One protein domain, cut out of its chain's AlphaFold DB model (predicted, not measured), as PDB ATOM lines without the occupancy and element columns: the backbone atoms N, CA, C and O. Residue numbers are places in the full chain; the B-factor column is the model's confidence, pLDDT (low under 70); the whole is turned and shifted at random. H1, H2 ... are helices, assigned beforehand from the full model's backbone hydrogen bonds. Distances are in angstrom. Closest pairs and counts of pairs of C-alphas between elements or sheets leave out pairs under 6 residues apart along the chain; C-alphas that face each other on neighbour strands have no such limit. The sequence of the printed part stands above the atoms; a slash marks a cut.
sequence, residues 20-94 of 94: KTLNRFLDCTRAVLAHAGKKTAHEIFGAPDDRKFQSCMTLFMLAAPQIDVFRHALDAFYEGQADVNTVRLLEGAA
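AT A GLANCE: This is residues 20 to 94 of the 94 residues of the protein "Uncharacterized protein DUF1810" of Extensimonas vulgaris (UniProt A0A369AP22). A helical hairpin of H3 and H4 makes the middle of this model, with H1 packed on H4 at one side and the shorter H5 packed on H3 at the other side. The small helix H2 sits at the corner where H3 begins, near the ends of H1 and H4. The printed part has 75 residues with five named helices, H1 to H5 in order along the chain, and no named strand; its class is all helix. It is compact, with a radius of gyration of the C-alphas of 12.1 A, and its C-alphas span 39 by 27 by 19 A.

IN THESE COORDINATES: H3, the longest helix by residues, holds residues 49 to 63 and measures 20.7 A from first to last C-alpha; C-alpha 49 is at (118.464, 184.861, 191.320). H4 holds residues 68 to 78 and measures 15.0 A. H1 holds residues 20 to 33 and measures 20.0 A, beginning with C-alpha 20 at (138.202, 193.961, 184.585). H5, residues 84 to 92, measures 11.7 A and ends with C-alpha 92 at (133.558, 173.268, 205.487). H2 holds residues 41 to 45 and measures 6.0 A.

HOW THE PARTS SIT: H3 is the hub, touching H2, H4 and H5. H3 and H4 form a helical hairpin and run opposite ways at a shallow tilt of 33 degrees, only just short of steep; their closest C-alphas, those of Met 57 and Phe 70, are 5.1 A apart. H3 touches H5 with residues 55 to 59 alone, at a steep tilt of 40 degrees, the same way; the closest C-alphas, of Ser 55 and Thr 86, are 5.8 A apart. H1 touches H4 at a steep tilt of 40 degrees, the same way, with the C-alphas of Leu 33 and Ala 73 closest at 6.2 A. The helix packing is mostly crossed, meaning at more than a shallow tilt, but only just: 1 of 3 pairs is at a shallow tilt. H2 and H3 touch only at the corner, H3 with residues 49 to 50 alone; the closest C-alphas, of His 42 and Asp 50, are 5.3 A apart. H2 and H4 are close but not clearly touching, with the closest C-alphas, of Ala 41 and Phe 77, 5.8 A apart. H1 and H3 are apart, and so are H4 and H5. In H1, H2, H3, H4 and H5 every O i to N i+4 pair is within hydrogen-bond range.

THE WHOLE: The two C-alphas farthest apart, those of Lys 38 and Ala 94, are 39.6 A apart. The printed part has no cut and ends at residue 94, the chain's last residue. The links from H2 to H3, H3 to H4 and H4 to H5 are tight, the link from H1 to H2 is short, and no link is long. The mean pLDDT of the printed part is 85.9, and the model's confidence is low, under 70, at residue 20 and residues 92 to 94.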
ATOM      1  N   LYS A  20     139.285 193.393 185.404       69.50
ATOM      2  CA  LYS A  20     138.202 193.961 184.585       69.50
ATOM      3  C   LYS A  20     136.813 193.446 184.975       69.50
ATOM      4  O   LYS A  20     135.849 194.206 184.951       69.50
ATOM      5  N   THR A  21     136.694 192.169 185.320       73.69
ATOM      6  CA  THR A  21     135.440 191.542 185.751       73.69
ATOM      7  C   THR A  21     135.045 192.028 187.139       73.69
ATOM      8  O   THR A  21     133.871 192.313 187.360       73.69
ATOM      9  N   LEU A  22     136.017 192.206 188.042       77.81
ATOM     10  CA  LEU A  22     135.759 192.765 189.366       77.81
ATOM     11  C   LEU A  22     135.229 194.201 189.269       77.81
ATOM     12  O   LEU A  22     134.191 194.495 189.849       77.81
ATOM     13  N   ASN A  23     135.864 195.070 188.474       82.44
ATOM     14  CA  ASN A  23     135.410 196.456 188.303       82.44
ATOM     15  C   ASN A  23     133.978 196.541 187.761       82.44
ATOM     16  O   ASN A  23     133.138 197.230 188.337       82.44
ATOM     17  N   ARG A  24     133.656 195.763 186.720       84.56
ATOM     18  CA  ARG A  24     132.282 195.709 186.191       84.56
ATOM     19  C   ARG A  24     131.285 195.204 187.231       84.56
ATOM     20  O   ARG A  24     130.161 195.692 187.281       84.56
ATOM     21  N   PHE A  25     131.683 194.245 188.064       84.38
ATOM     22  CA  PHE A  25     130.831 193.725 189.128       84.38
ATOM     23  C   PHE A  25     130.583 194.761 190.233       84.38
ATOM     24  O   PHE A  25     129.456 194.882 190.716       84.38
ATOM     25  N   LEU A  26     131.594 195.561 190.587       87.56
ATOM     26  CA  LEU A  26     131.444 196.688 191.513       87.56
ATOM     27  C   LEU A  26     130.470 197.731 190.969       87.56
ATOM     28  O   LEU A  26     129.578 198.165 191.697       87.56
ATOM     29  N   ASP A  27     130.601 198.098 189.697       89.75
ATOM     30  CA  ASP A  27     129.708 199.074 189.068       89.75
ATOM     31  C   ASP A  27     128.269 198.555 188.985       89.75
ATOM     32  O   ASP A  27     127.335 199.278 189.336       89.75
ATOM     33  N   CYS A  28     128.074 197.277 188.639       89.62
ATOM     34  CA  CYS A  28     126.755 196.647 188.704       89.62
ATOM     35  C   CYS A  28     126.189 196.654 190.134       89.62
ATOM     36  O   CYS A  28     125.026 196.995 190.329       89.62
ATOM     37  N   THR A  29     127.001 196.329 191.142       90.38
ATOM     38  CA  THR A  29     126.566 196.318 192.550       90.38
ATOM     39  C   THR A  29     126.163 197.719 193.017       90.38
ATOM     40  O   THR A  29     125.148 197.880 193.689       90.38
ATOM     41  N   ARG A  30     126.902 198.757 192.605       91.75
ATOM     42  CA  ARG A  30     126.561 200.165 192.867       91.75
ATOM     43  C   ARG A  30     125.257 200.583 192.192       91.75
ATOM     44  O   ARG A  30     124.453 201.273 192.812       91.75
ATOM     45  N   ALA A  31     125.035 200.158 190.949       92.25
ATOM     46  CA  ALA A  31     123.788 200.431 190.242       92.25
ATOM     47  C   ALA A  31     122.591 199.788 190.958       92.25
ATOM     48  O   ALA A  31     121.568 200.439 191.150       92.25
ATOM     49  N   VAL A  32     122.742 198.548 191.430       90.81
ATOM     50  CA  VAL A  32     121.717 197.856 192.223       90.81
ATOM     51  C   VAL A  32     121.477 198.595 193.539       90.81
ATOM     52  O   VAL A  32     120.334 198.911 193.846       90.81
ATOM     53  N   LEU A  33     122.533 198.978 194.264       91.81
ATOM     54  CA  LEU A  33     122.447 199.781 195.491       91.81
ATOM     55  C   LEU A  33     121.690 201.105 195.317       91.81
ATOM     56  O   LEU A  33     121.029 201.541 196.253       91.81
ATOM     57  N   ALA A  34     121.697 201.725 194.134       92.50
ATOM     58  CA  ALA A  34     120.897 202.929 193.875       92.50
ATOM     59  C   ALA A  34     119.369 202.690 193.963       92.50
ATOM     60  O   ALA A  34     118.587 203.644 194.070       92.50
ATOM     61  N   HIS A  35     118.940 201.425 193.928       91.69
ATOM     62  CA  HIS A  35     117.560 200.993 194.133       91.69
ATOM     63  C   HIS A  35     117.258 200.548 195.572       91.69
ATOM     64  O   HIS A  35     116.095 200.259 195.870       91.69
ATOM     65  N   ALA A  36     118.255 200.524 196.464       88.31
ATOM     66  CA  ALA A  36     118.056 200.207 197.875       88.31
ATOM     67  C   ALA A  36     116.979 201.110 198.499       88.31
ATOM     68  O   ALA A  36     116.901 202.306 198.206       88.31
ATOM     69  N   GLY A  37     116.106 200.520 199.317       86.25
ATOM     70  CA  GLY A  37     114.962 201.209 199.929       86.25
ATOM     71  C   GLY A  37     113.811 201.560 198.972       86.25
ATOM     72  O   GLY A  37     112.775 202.028 199.433       86.25
ATOM     73  N   LYS A  38     113.956 201.336 197.656       91.25
ATOM     74  CA  LYS A  38     112.888 201.533 196.652       91.25
ATOM     75  C   LYS A  38     112.348 200.221 196.099       91.25
ATOM     76  O   LYS A  38     111.177 200.153 195.745       91.25
ATOM     77  N   LYS A  39     113.221 199.225 195.953       91.06
ATOM     78  CA  LYS A  39     112.898 197.877 195.486       91.06
ATOM     79  C   LYS A  39     113.670 196.866 196.314       91.06
ATOM     80  O   LYS A  39     114.818 197.112 196.683       91.06
ATOM     81  N   THR A  40     113.053 195.729 196.573       89.38
ATOM     82  CA  THR A  40     113.714 194.566 197.168       89.38
ATOM     83  C   THR A  40     114.619 193.879 196.142       89.38
ATOM     84  O   THR A  40     114.425 194.019 194.932       89.38
ATOM     85  N   ALA A  41     115.602 193.093 196.596       89.25
ATOM     86  CA  ALA A  41     116.428 192.301 195.679       89.25
ATOM     87  C   ALA A  41     115.585 191.318 194.850       89.25
ATOM     88  O   ALA A  41     115.869 191.105 193.674       89.25
ATOM     89  N   HIS A  42     114.505 190.794 195.433       90.12
ATOM     90  CA  HIS A  42     113.548 189.944 194.736       90.12
ATOM     91  C   HIS A  42     112.818 190.680 193.601       90.12
ATOM     92  O   HIS A  42     112.612 190.110 192.540       90.12
ATOM     93  N   GLU A  43     112.472 191.958 193.759       90.44
ATOM     94  CA  GLU A  43     111.854 192.747 192.679       90.44
ATOM     95  C   GLU A  43     112.836 193.140 191.568       90.44
ATOM     96  O   GLU A  43     112.418 193.436 190.449       90.44
ATOM     97  N   ILE A  44     114.136 193.188 191.872       90.19
ATOM     98  CA  ILE A  44     115.183 193.523 190.898       90.19
ATOM     99  C   ILE A  44     115.597 192.282 190.101       90.19
ATOM    100  O   ILE A  44     115.705 192.357 188.878       90.19
ATOM    101  N   PHE A  45     115.840 191.160 190.782       87.75
ATOM    102  CA  PHE A  45     116.402 189.945 190.184       87.75
ATOM    103  C   PHE A  45     115.388 188.814 189.989       87.75
ATOM    104  O   PHE A  45     115.594 187.961 189.132       87.75
ATOM    105  N   GLY A  46     114.293 188.802 190.750       90.31
ATOM    106  CA  GLY A  46     113.366 187.673 190.814       90.31
ATOM    107  C   GLY A  46     113.946 186.468 191.559       90.31
ATOM    108  O   GLY A  46     115.146 186.381 191.828       90.31
ATOM    109  N   ALA A  47     113.087 185.498 191.877       86.75
ATOM    110  CA  ALA A  47     113.551 184.188 192.324       86.75
ATOM    111  C   ALA A  47     113.937 183.306 191.125       86.75
ATOM    112  O   ALA A  47     113.233 183.312 190.113       86.75
ATOM    113  N   PRO A  48     114.995 182.481 191.248       85.31
ATOM    114  CA  PRO A  48     115.849 182.263 192.428       85.31
ATOM    115  C   PRO A  48     117.141 183.106 192.422       85.31
ATOM    116  O   PRO A  48     118.098 182.782 193.134       85.31
ATOM    117  N   ASP A  49     117.230 184.108 191.548       88.06
ATOM    118  CA  ASP A  49     118.464 184.861 191.320       88.06
ATOM    119  C   ASP A  49     118.767 185.863 192.443       88.06
ATOM    120  O   ASP A  49     119.937 186.150 192.699       88.06
ATOM    121  N   ASP A  50     117.754 186.301 193.190       89.31
ATOM    122  CA  ASP A  50     117.908 187.011 194.461       89.31
ATOM    123  C   ASP A  50     118.841 186.257 195.427       89.31
ATOM    124  O   ASP A  50     119.873 186.783 195.846       89.31
ATOM    125  N   ARG A  51     118.592 184.970 195.684       87.56
ATOM    126  CA  ARG A  51     119.469 184.165 196.550       87.56
ATOM    127  C   ARG A  51     120.893 184.069 196.020       87.56
ATOM    128  O   ARG A  51     121.839 184.151 196.797       87.56
ATOM    129  N   LYS A  52     121.073 183.945 194.700       88.38
ATOM    130  CA  LYS A  52     122.420 183.943 194.103       88.38
ATOM    131  C   LYS A  52     123.131 185.269 194.335       88.38
ATOM    132  O   LYS A  52     124.331 185.270 194.596       88.38
ATOM    133  N   PHE A  53     122.411 186.390 194.269       90.00
ATOM    134  CA  PHE A  53     122.973 187.696 194.595       90.00
ATOM    135  C   PHE A  53     123.445 187.737 196.058       90.00
ATOM    136  O   PHE A  53     124.583 188.134 196.300       90.00
ATOM    137  N   GLN A  54     122.655 187.228 197.011       91.06
ATOM    138  CA  GLN A  54     123.060 187.127 198.423       91.06
ATOM    139  C   GLN A  54     124.324 186.269 198.621       91.06
ATOM    140  O   GLN A  54     125.274 186.701 199.283       91.06
ATOM    141  N   SER A  55     124.373 185.079 198.012       91.12
ATOM    142  CA  SER A  55     125.539 184.187 198.056       91.12
ATOM    143  C   SER A  55     126.787 184.847 197.457       91.12
ATOM    144  O   SER A  55     127.856 184.822 198.064       91.12
ATOM    145  N   CYS A  56     126.658 185.520 196.310       89.06
ATOM    146  CA  CYS A  56     127.761 186.246 195.678       89.06
ATOM    147  C   CYS A  56     128.277 187.395 196.551       89.06
ATOM    148  O   CYS A  56     129.484 187.501 196.759       89.06
ATOM    149  N   MET A  57     127.393 188.245 197.087       91.56
ATOM    150  CA  MET A  57     127.809 189.339 197.973       91.56
ATOM    151  C   MET A  57     128.528 188.803 199.216       91.56
ATOM    152  O   MET A  57     129.538 189.366 199.629       91.56
ATOM    153  N   THR A  58     128.064 187.676 199.763       91.19
ATOM    154  CA  THR A  58     128.700 186.994 200.900       91.19
ATOM    155  C   THR A  58     130.104 186.502 200.549       91.19
ATOM    156  O   THR A  58     131.058 186.785 201.274       91.19
ATOM    157  N   LEU A  59     130.258 185.822 199.410       88.38
ATOM    158  CA  LEU A  59     131.552 185.339 198.928       88.38
ATOM    159  C   LEU A  59     132.545 186.491 198.736       88.38
ATOM    160  O   LEU A  59     133.671 186.420 199.223       88.38
ATOM    161  N   PHE A  60     132.134 187.567 198.060       86.12
ATOM    162  CA  PHE A  60     133.013 188.707 197.792       86.12
ATOM    163  C   PHE A  60     133.304 189.549 199.035       86.12
ATOM    164  O   PHE A  60     134.420 190.047 199.168       86.12
ATOM    165  N   MET A  61     132.361 189.655 199.973       88.19
ATOM    166  CA  MET A  61     132.605 190.269 201.280       88.19
ATOM    167  C   MET A  61     133.713 189.527 202.043       88.19
ATOM    168  O   MET A  61     134.553 190.167 202.674       88.19
ATOM    169  N   LEU A  62     133.735 188.191 201.978       85.44
ATOM    170  CA  LEU A  62     134.757 187.371 202.635       85.44
ATOM    171  C   LEU A  62     136.084 187.349 201.862       85.44
ATOM    172  O   LEU A  62     137.149 187.398 202.474       85.44
ATOM    173  N   ALA A  63     136.035 187.308 200.528       83.31
ATOM    174  CA  ALA A  63     137.222 187.259 199.675       83.31
ATOM    175  C   ALA A  63     137.961 188.607 199.579       83.31
ATOM    176  O   ALA A  63     139.189 188.636 199.504       83.31
ATOM    177  N   ALA A  64     137.229 189.724 199.597       83.19
ATOM    178  CA  ALA A  64     137.770 191.078 199.501       83.19
ATOM    179  C   ALA A  64     137.179 191.985 200.599       83.19
ATOM    180  O   ALA A  64     136.450 192.932 200.294       83.19
ATOM    181  N   PRO A  65     137.509 191.742 201.883       80.25
ATOM    182  CA  PRO A  65     136.945 192.489 203.011       80.25
ATOM    183  C   PRO A  65     137.311 193.981 203.014       80.25
ATOM    184  O   PRO A  65     136.685 194.753 203.731       80.25
ATOM    185  N   GLN A  66     138.310 194.390 202.223       82.50
ATOM    186  CA  GLN A  66     138.677 195.790 201.994       82.50
ATOM    187  C   GLN A  66     137.703 196.547 201.074       82.50
ATOM    188  O   GLN A  66     137.850 197.752 200.897       82.50
ATOM    189  N   ILE A  67     136.747 195.855 200.445       84.62
ATOM    190  CA  ILE A  67     135.740 196.454 199.568       84.62
ATOM    191  C   ILE A  67     134.383 196.426 200.279       84.62
ATOM    192  O   ILE A  67     133.656 195.434 200.238       84.62
ATOM    193  N   ASP A  68     133.998 197.550 200.881       88.31
ATOM    194  CA  ASP A  68     132.769 197.634 201.682       88.31
ATOM    195  C   ASP A  68     131.471 197.578 200.857       88.31
ATOM    196  O   ASP A  68     130.397 197.342 201.410       88.31
ATOM    197  N   VAL A  69     131.540 197.741 199.528       90.69
ATOM    198  CA  VAL A  69     130.343 197.787 198.666       90.69
ATOM    199  C   VAL A  69     129.492 196.516 198.773       90.69
ATOM    200  O   VAL A  69     128.268 196.593 198.720       90.69
ATOM    201  N   PHE A  70     130.128 195.357 198.963       89.56
ATOM    202  CA  PHE A  70     129.438 194.073 199.096       89.56
ATOM    203  C   PHE A  70     128.741 193.944 200.450       89.56
ATOM    204  O   PHE A  70     127.612 193.463 200.518       89.56
ATOM    205  N   ARG A  71     129.377 194.443 201.519       90.19
ATOM    206  CA  ARG A  71     128.759 194.520 202.847       90.19
ATOM    207  C   ARG A  71     127.553 195.455 202.821       90.19
ATOM    208  O   ARG A  71     126.501 195.087 203.325       90.19
ATOM    209  N   HIS A  72     127.676 196.617 202.179       92.06
ATOM    210  CA  HIS A  72     126.561 197.555 202.029       92.06
ATOM    211  C   HIS A  72     125.402 196.964 201.223       92.06
ATOM    212  O   HIS A  72     124.250 197.218 201.549       92.06
ATOM    213  N   ALA A  73     125.676 196.162 200.191       91.50
ATOM    214  CA  ALA A  73     124.624 195.472 199.448       91.50
ATOM    215  C   ALA A  73     123.882 194.437 200.313       91.50
ATOM    216  O   ALA A  73     122.659 194.349 200.231       91.50
ATOM    217  N   LEU A  74     124.591 193.689 201.166       91.88
ATOM    218  CA  LEU A  74     123.955 192.780 202.127       91.88
ATOM    219  C   LEU A  74     123.118 193.538 203.161       91.88
ATOM    220  O   LEU A  74     121.991 193.139 203.433       91.88
ATOM    221  N   ASP A  75     123.639 194.639 203.696       92.69
ATOM    222  CA  ASP A  75     122.924 195.499 204.645       92.69
ATOM    223  C   ASP A  75     121.626 196.054 204.040       92.69
ATOM    224  O   ASP A  75     120.542 195.882 204.592       92.69
ATOM    225  N   ALA A  76     121.723 196.608 202.831       91.81
ATOM    226  CA  ALA A  76     120.625 197.279 202.151       91.81
ATOM    227  C   ALA A  76     119.509 196.347 201.647       91.81
ATOM    228  O   ALA A  76     118.354 196.767 201.585       91.81
ATOM    229  N   PHE A  77     119.842 195.121 201.226       90.50
ATOM    230  CA  PHE A  77     118.885 194.213 200.576       90.50
ATOM    231  C   PHE A  77     118.537 192.962 201.384       90.50
ATOM    232  O   PHE A  77     117.510 192.347 201.105       90.50
ATOM    233  N   TYR A  78     119.373 192.585 202.351       90.75
ATOM    234  CA  TYR A  78     119.230 191.362 203.144       90.75
ATOM    235  C   TYR A  78     119.382 191.617 204.647       90.75
ATOM    236  O   TYR A  78     119.693 190.684 205.378       90.75
ATOM    237  N   GLU A  79     119.218 192.857 205.120       88.94
ATOM    238  CA  GLU A  79     119.324 193.207 206.551       88.94
ATOM    239  C   GLU A  79     120.666 192.765 207.170       88.94
ATOM    240  O   GLU A  79     120.752 192.307 208.313       88.94
ATOM    241  N   GLY A  80     121.729 192.812 206.364       87.38
ATOM    242  CA  GLY A  80     123.079 192.406 206.754       87.38
ATOM    243  C   GLY A  80     123.271 190.890 206.853       87.38
ATOM    244  O   GLY A  80     124.342 190.437 207.257       87.38
ATOM    245  N   GLN A  81     122.269 190.090 206.479       88.19
ATOM    246  CA  GLN A  81     122.329 188.637 206.565       88.19
ATOM    247  C   GLN A  81     123.169 188.056 205.425       88.19
ATOM    248  O   GLN A  81     122.790 188.086 204.251       88.19
ATOM    249  N   ALA A  82     124.305 187.469 205.790       88.31
ATOM    250  CA  ALA A  82     125.099 186.643 204.894       88.31
ATOM    251  C   ALA A  82     124.360 185.339 204.545       88.31
ATOM    252  O   ALA A  82     123.604 184.794 205.352       88.31
ATOM    253  N   ASP A  83     124.619 184.797 203.355       90.00
ATOM    254  CA  ASP A  83     124.097 183.484 202.986       90.00
ATOM    255  C   ASP A  83     124.822 182.383 203.773       90.00
ATOM    256  O   ASP A  83     125.990 182.068 203.528       90.00
ATOM    257  N   VAL A  84     124.099 181.770 204.710       85.81
ATOM    258  CA  VAL A  84     124.623 180.752 205.631       85.81
ATOM    259  C   VAL A  84     125.183 179.542 204.878       85.81
ATOM    260  O   VAL A  84     126.165 178.948 205.316       85.81
ATOM    261  N   ASN A  85     124.602 179.173 203.731       84.50
ATOM    262  CA  ASN A  85     125.111 178.053 202.931       84.50
ATOM    263  C   ASN A  85     126.477 178.376 202.326       84.50
ATOM    264  O   ASN A  85     127.381 177.547 202.393       84.50
ATOM    265  N   THR A  86     126.648 179.587 201.791       84.69
ATOM    266  CA  THR A  86     127.938 180.063 201.275       84.69
ATOM    267  C   THR A  86     128.992 180.113 202.375       84.69
ATOM    268  O   THR A  86     130.098 179.618 202.171       84.69
ATOM    269  N   VAL A  87     128.649 180.635 203.558       84.56
ATOM    270  CA  VAL A  87     129.565 180.640 204.712       84.56
ATOM    271  C   VAL A  87     129.975 179.211 205.077       84.56
ATOM    272  O   VAL A  87     131.163 178.915 205.132       84.56
ATOM    273  N   ARG A  88     129.013 178.289 205.204       83.75
ATOM    274  CA  ARG A  88     129.289 176.876 205.513       83.75
ATOM    275  C   ARG A  88     130.133 176.174 204.452       83.75
ATOM    276  O   ARG A  88     130.933 175.320 204.809       83.75
ATOM    277  N   LEU A  89     129.961 176.495 203.169       82.62
ATOM    278  CA  LEU A  89     130.800 175.949 202.096       82.62
ATOM    279  C   LEU A  89     132.247 176.436 202.215       82.62
ATOM    280  O   LEU A  89     133.169 175.661 201.985       82.62
ATOM    281  N   LEU A  90     132.445 177.697 202.604       78.50
ATOM    282  CA  LEU A  90     133.775 178.274 202.804       78.50
ATOM    283  C   LEU A  90     134.440 177.777 204.097       78.50
ATOM    284  O   LEU A  90     135.651 177.585 204.116       78.50
ATOM    285  N   GLU A  91     133.664 177.525 205.153       75.44
ATOM    286  CA  GLU A  91     134.149 176.974 206.427       75.44
ATOM    287  C   GLU A  91     134.358 175.451 206.387       75.44
ATOM    288  O   GLU A  91     135.255 174.931 207.045       75.44
ATOM    289  N   GLY A  92     133.535 174.728 205.622       55.94
ATOM    290  CA  GLY A  92     133.558 173.268 205.487       55.94
ATOM    291  C   GLY A  92     134.491 172.738 204.395       55.94
ATOM    292  O   GLY A  92     134.690 171.529 204.311       55.94
ATOM    293  N   ALA A  93     135.091 173.608 203.581       50.91
ATOM    294  CA  ALA A  93     136.178 173.260 202.660       50.91
ATOM    295  C   ALA A  93     137.556 173.144 203.362       50.91
ATOM    296  O   ALA A  93     138.595 173.294 202.713       50.91
ATOM    297  N   ALA A  94     137.558 172.913 204.682       38.12
ATOM    298  CA  ALA A  94     138.729 172.846 205.560       38.12
ATOM    299  C   ALA A  94     139.275 171.421 205.749       38.12
ATOM    300  O   ALA A  94     138.467 170.486 205.947       38.12
TER     301      ALA A  94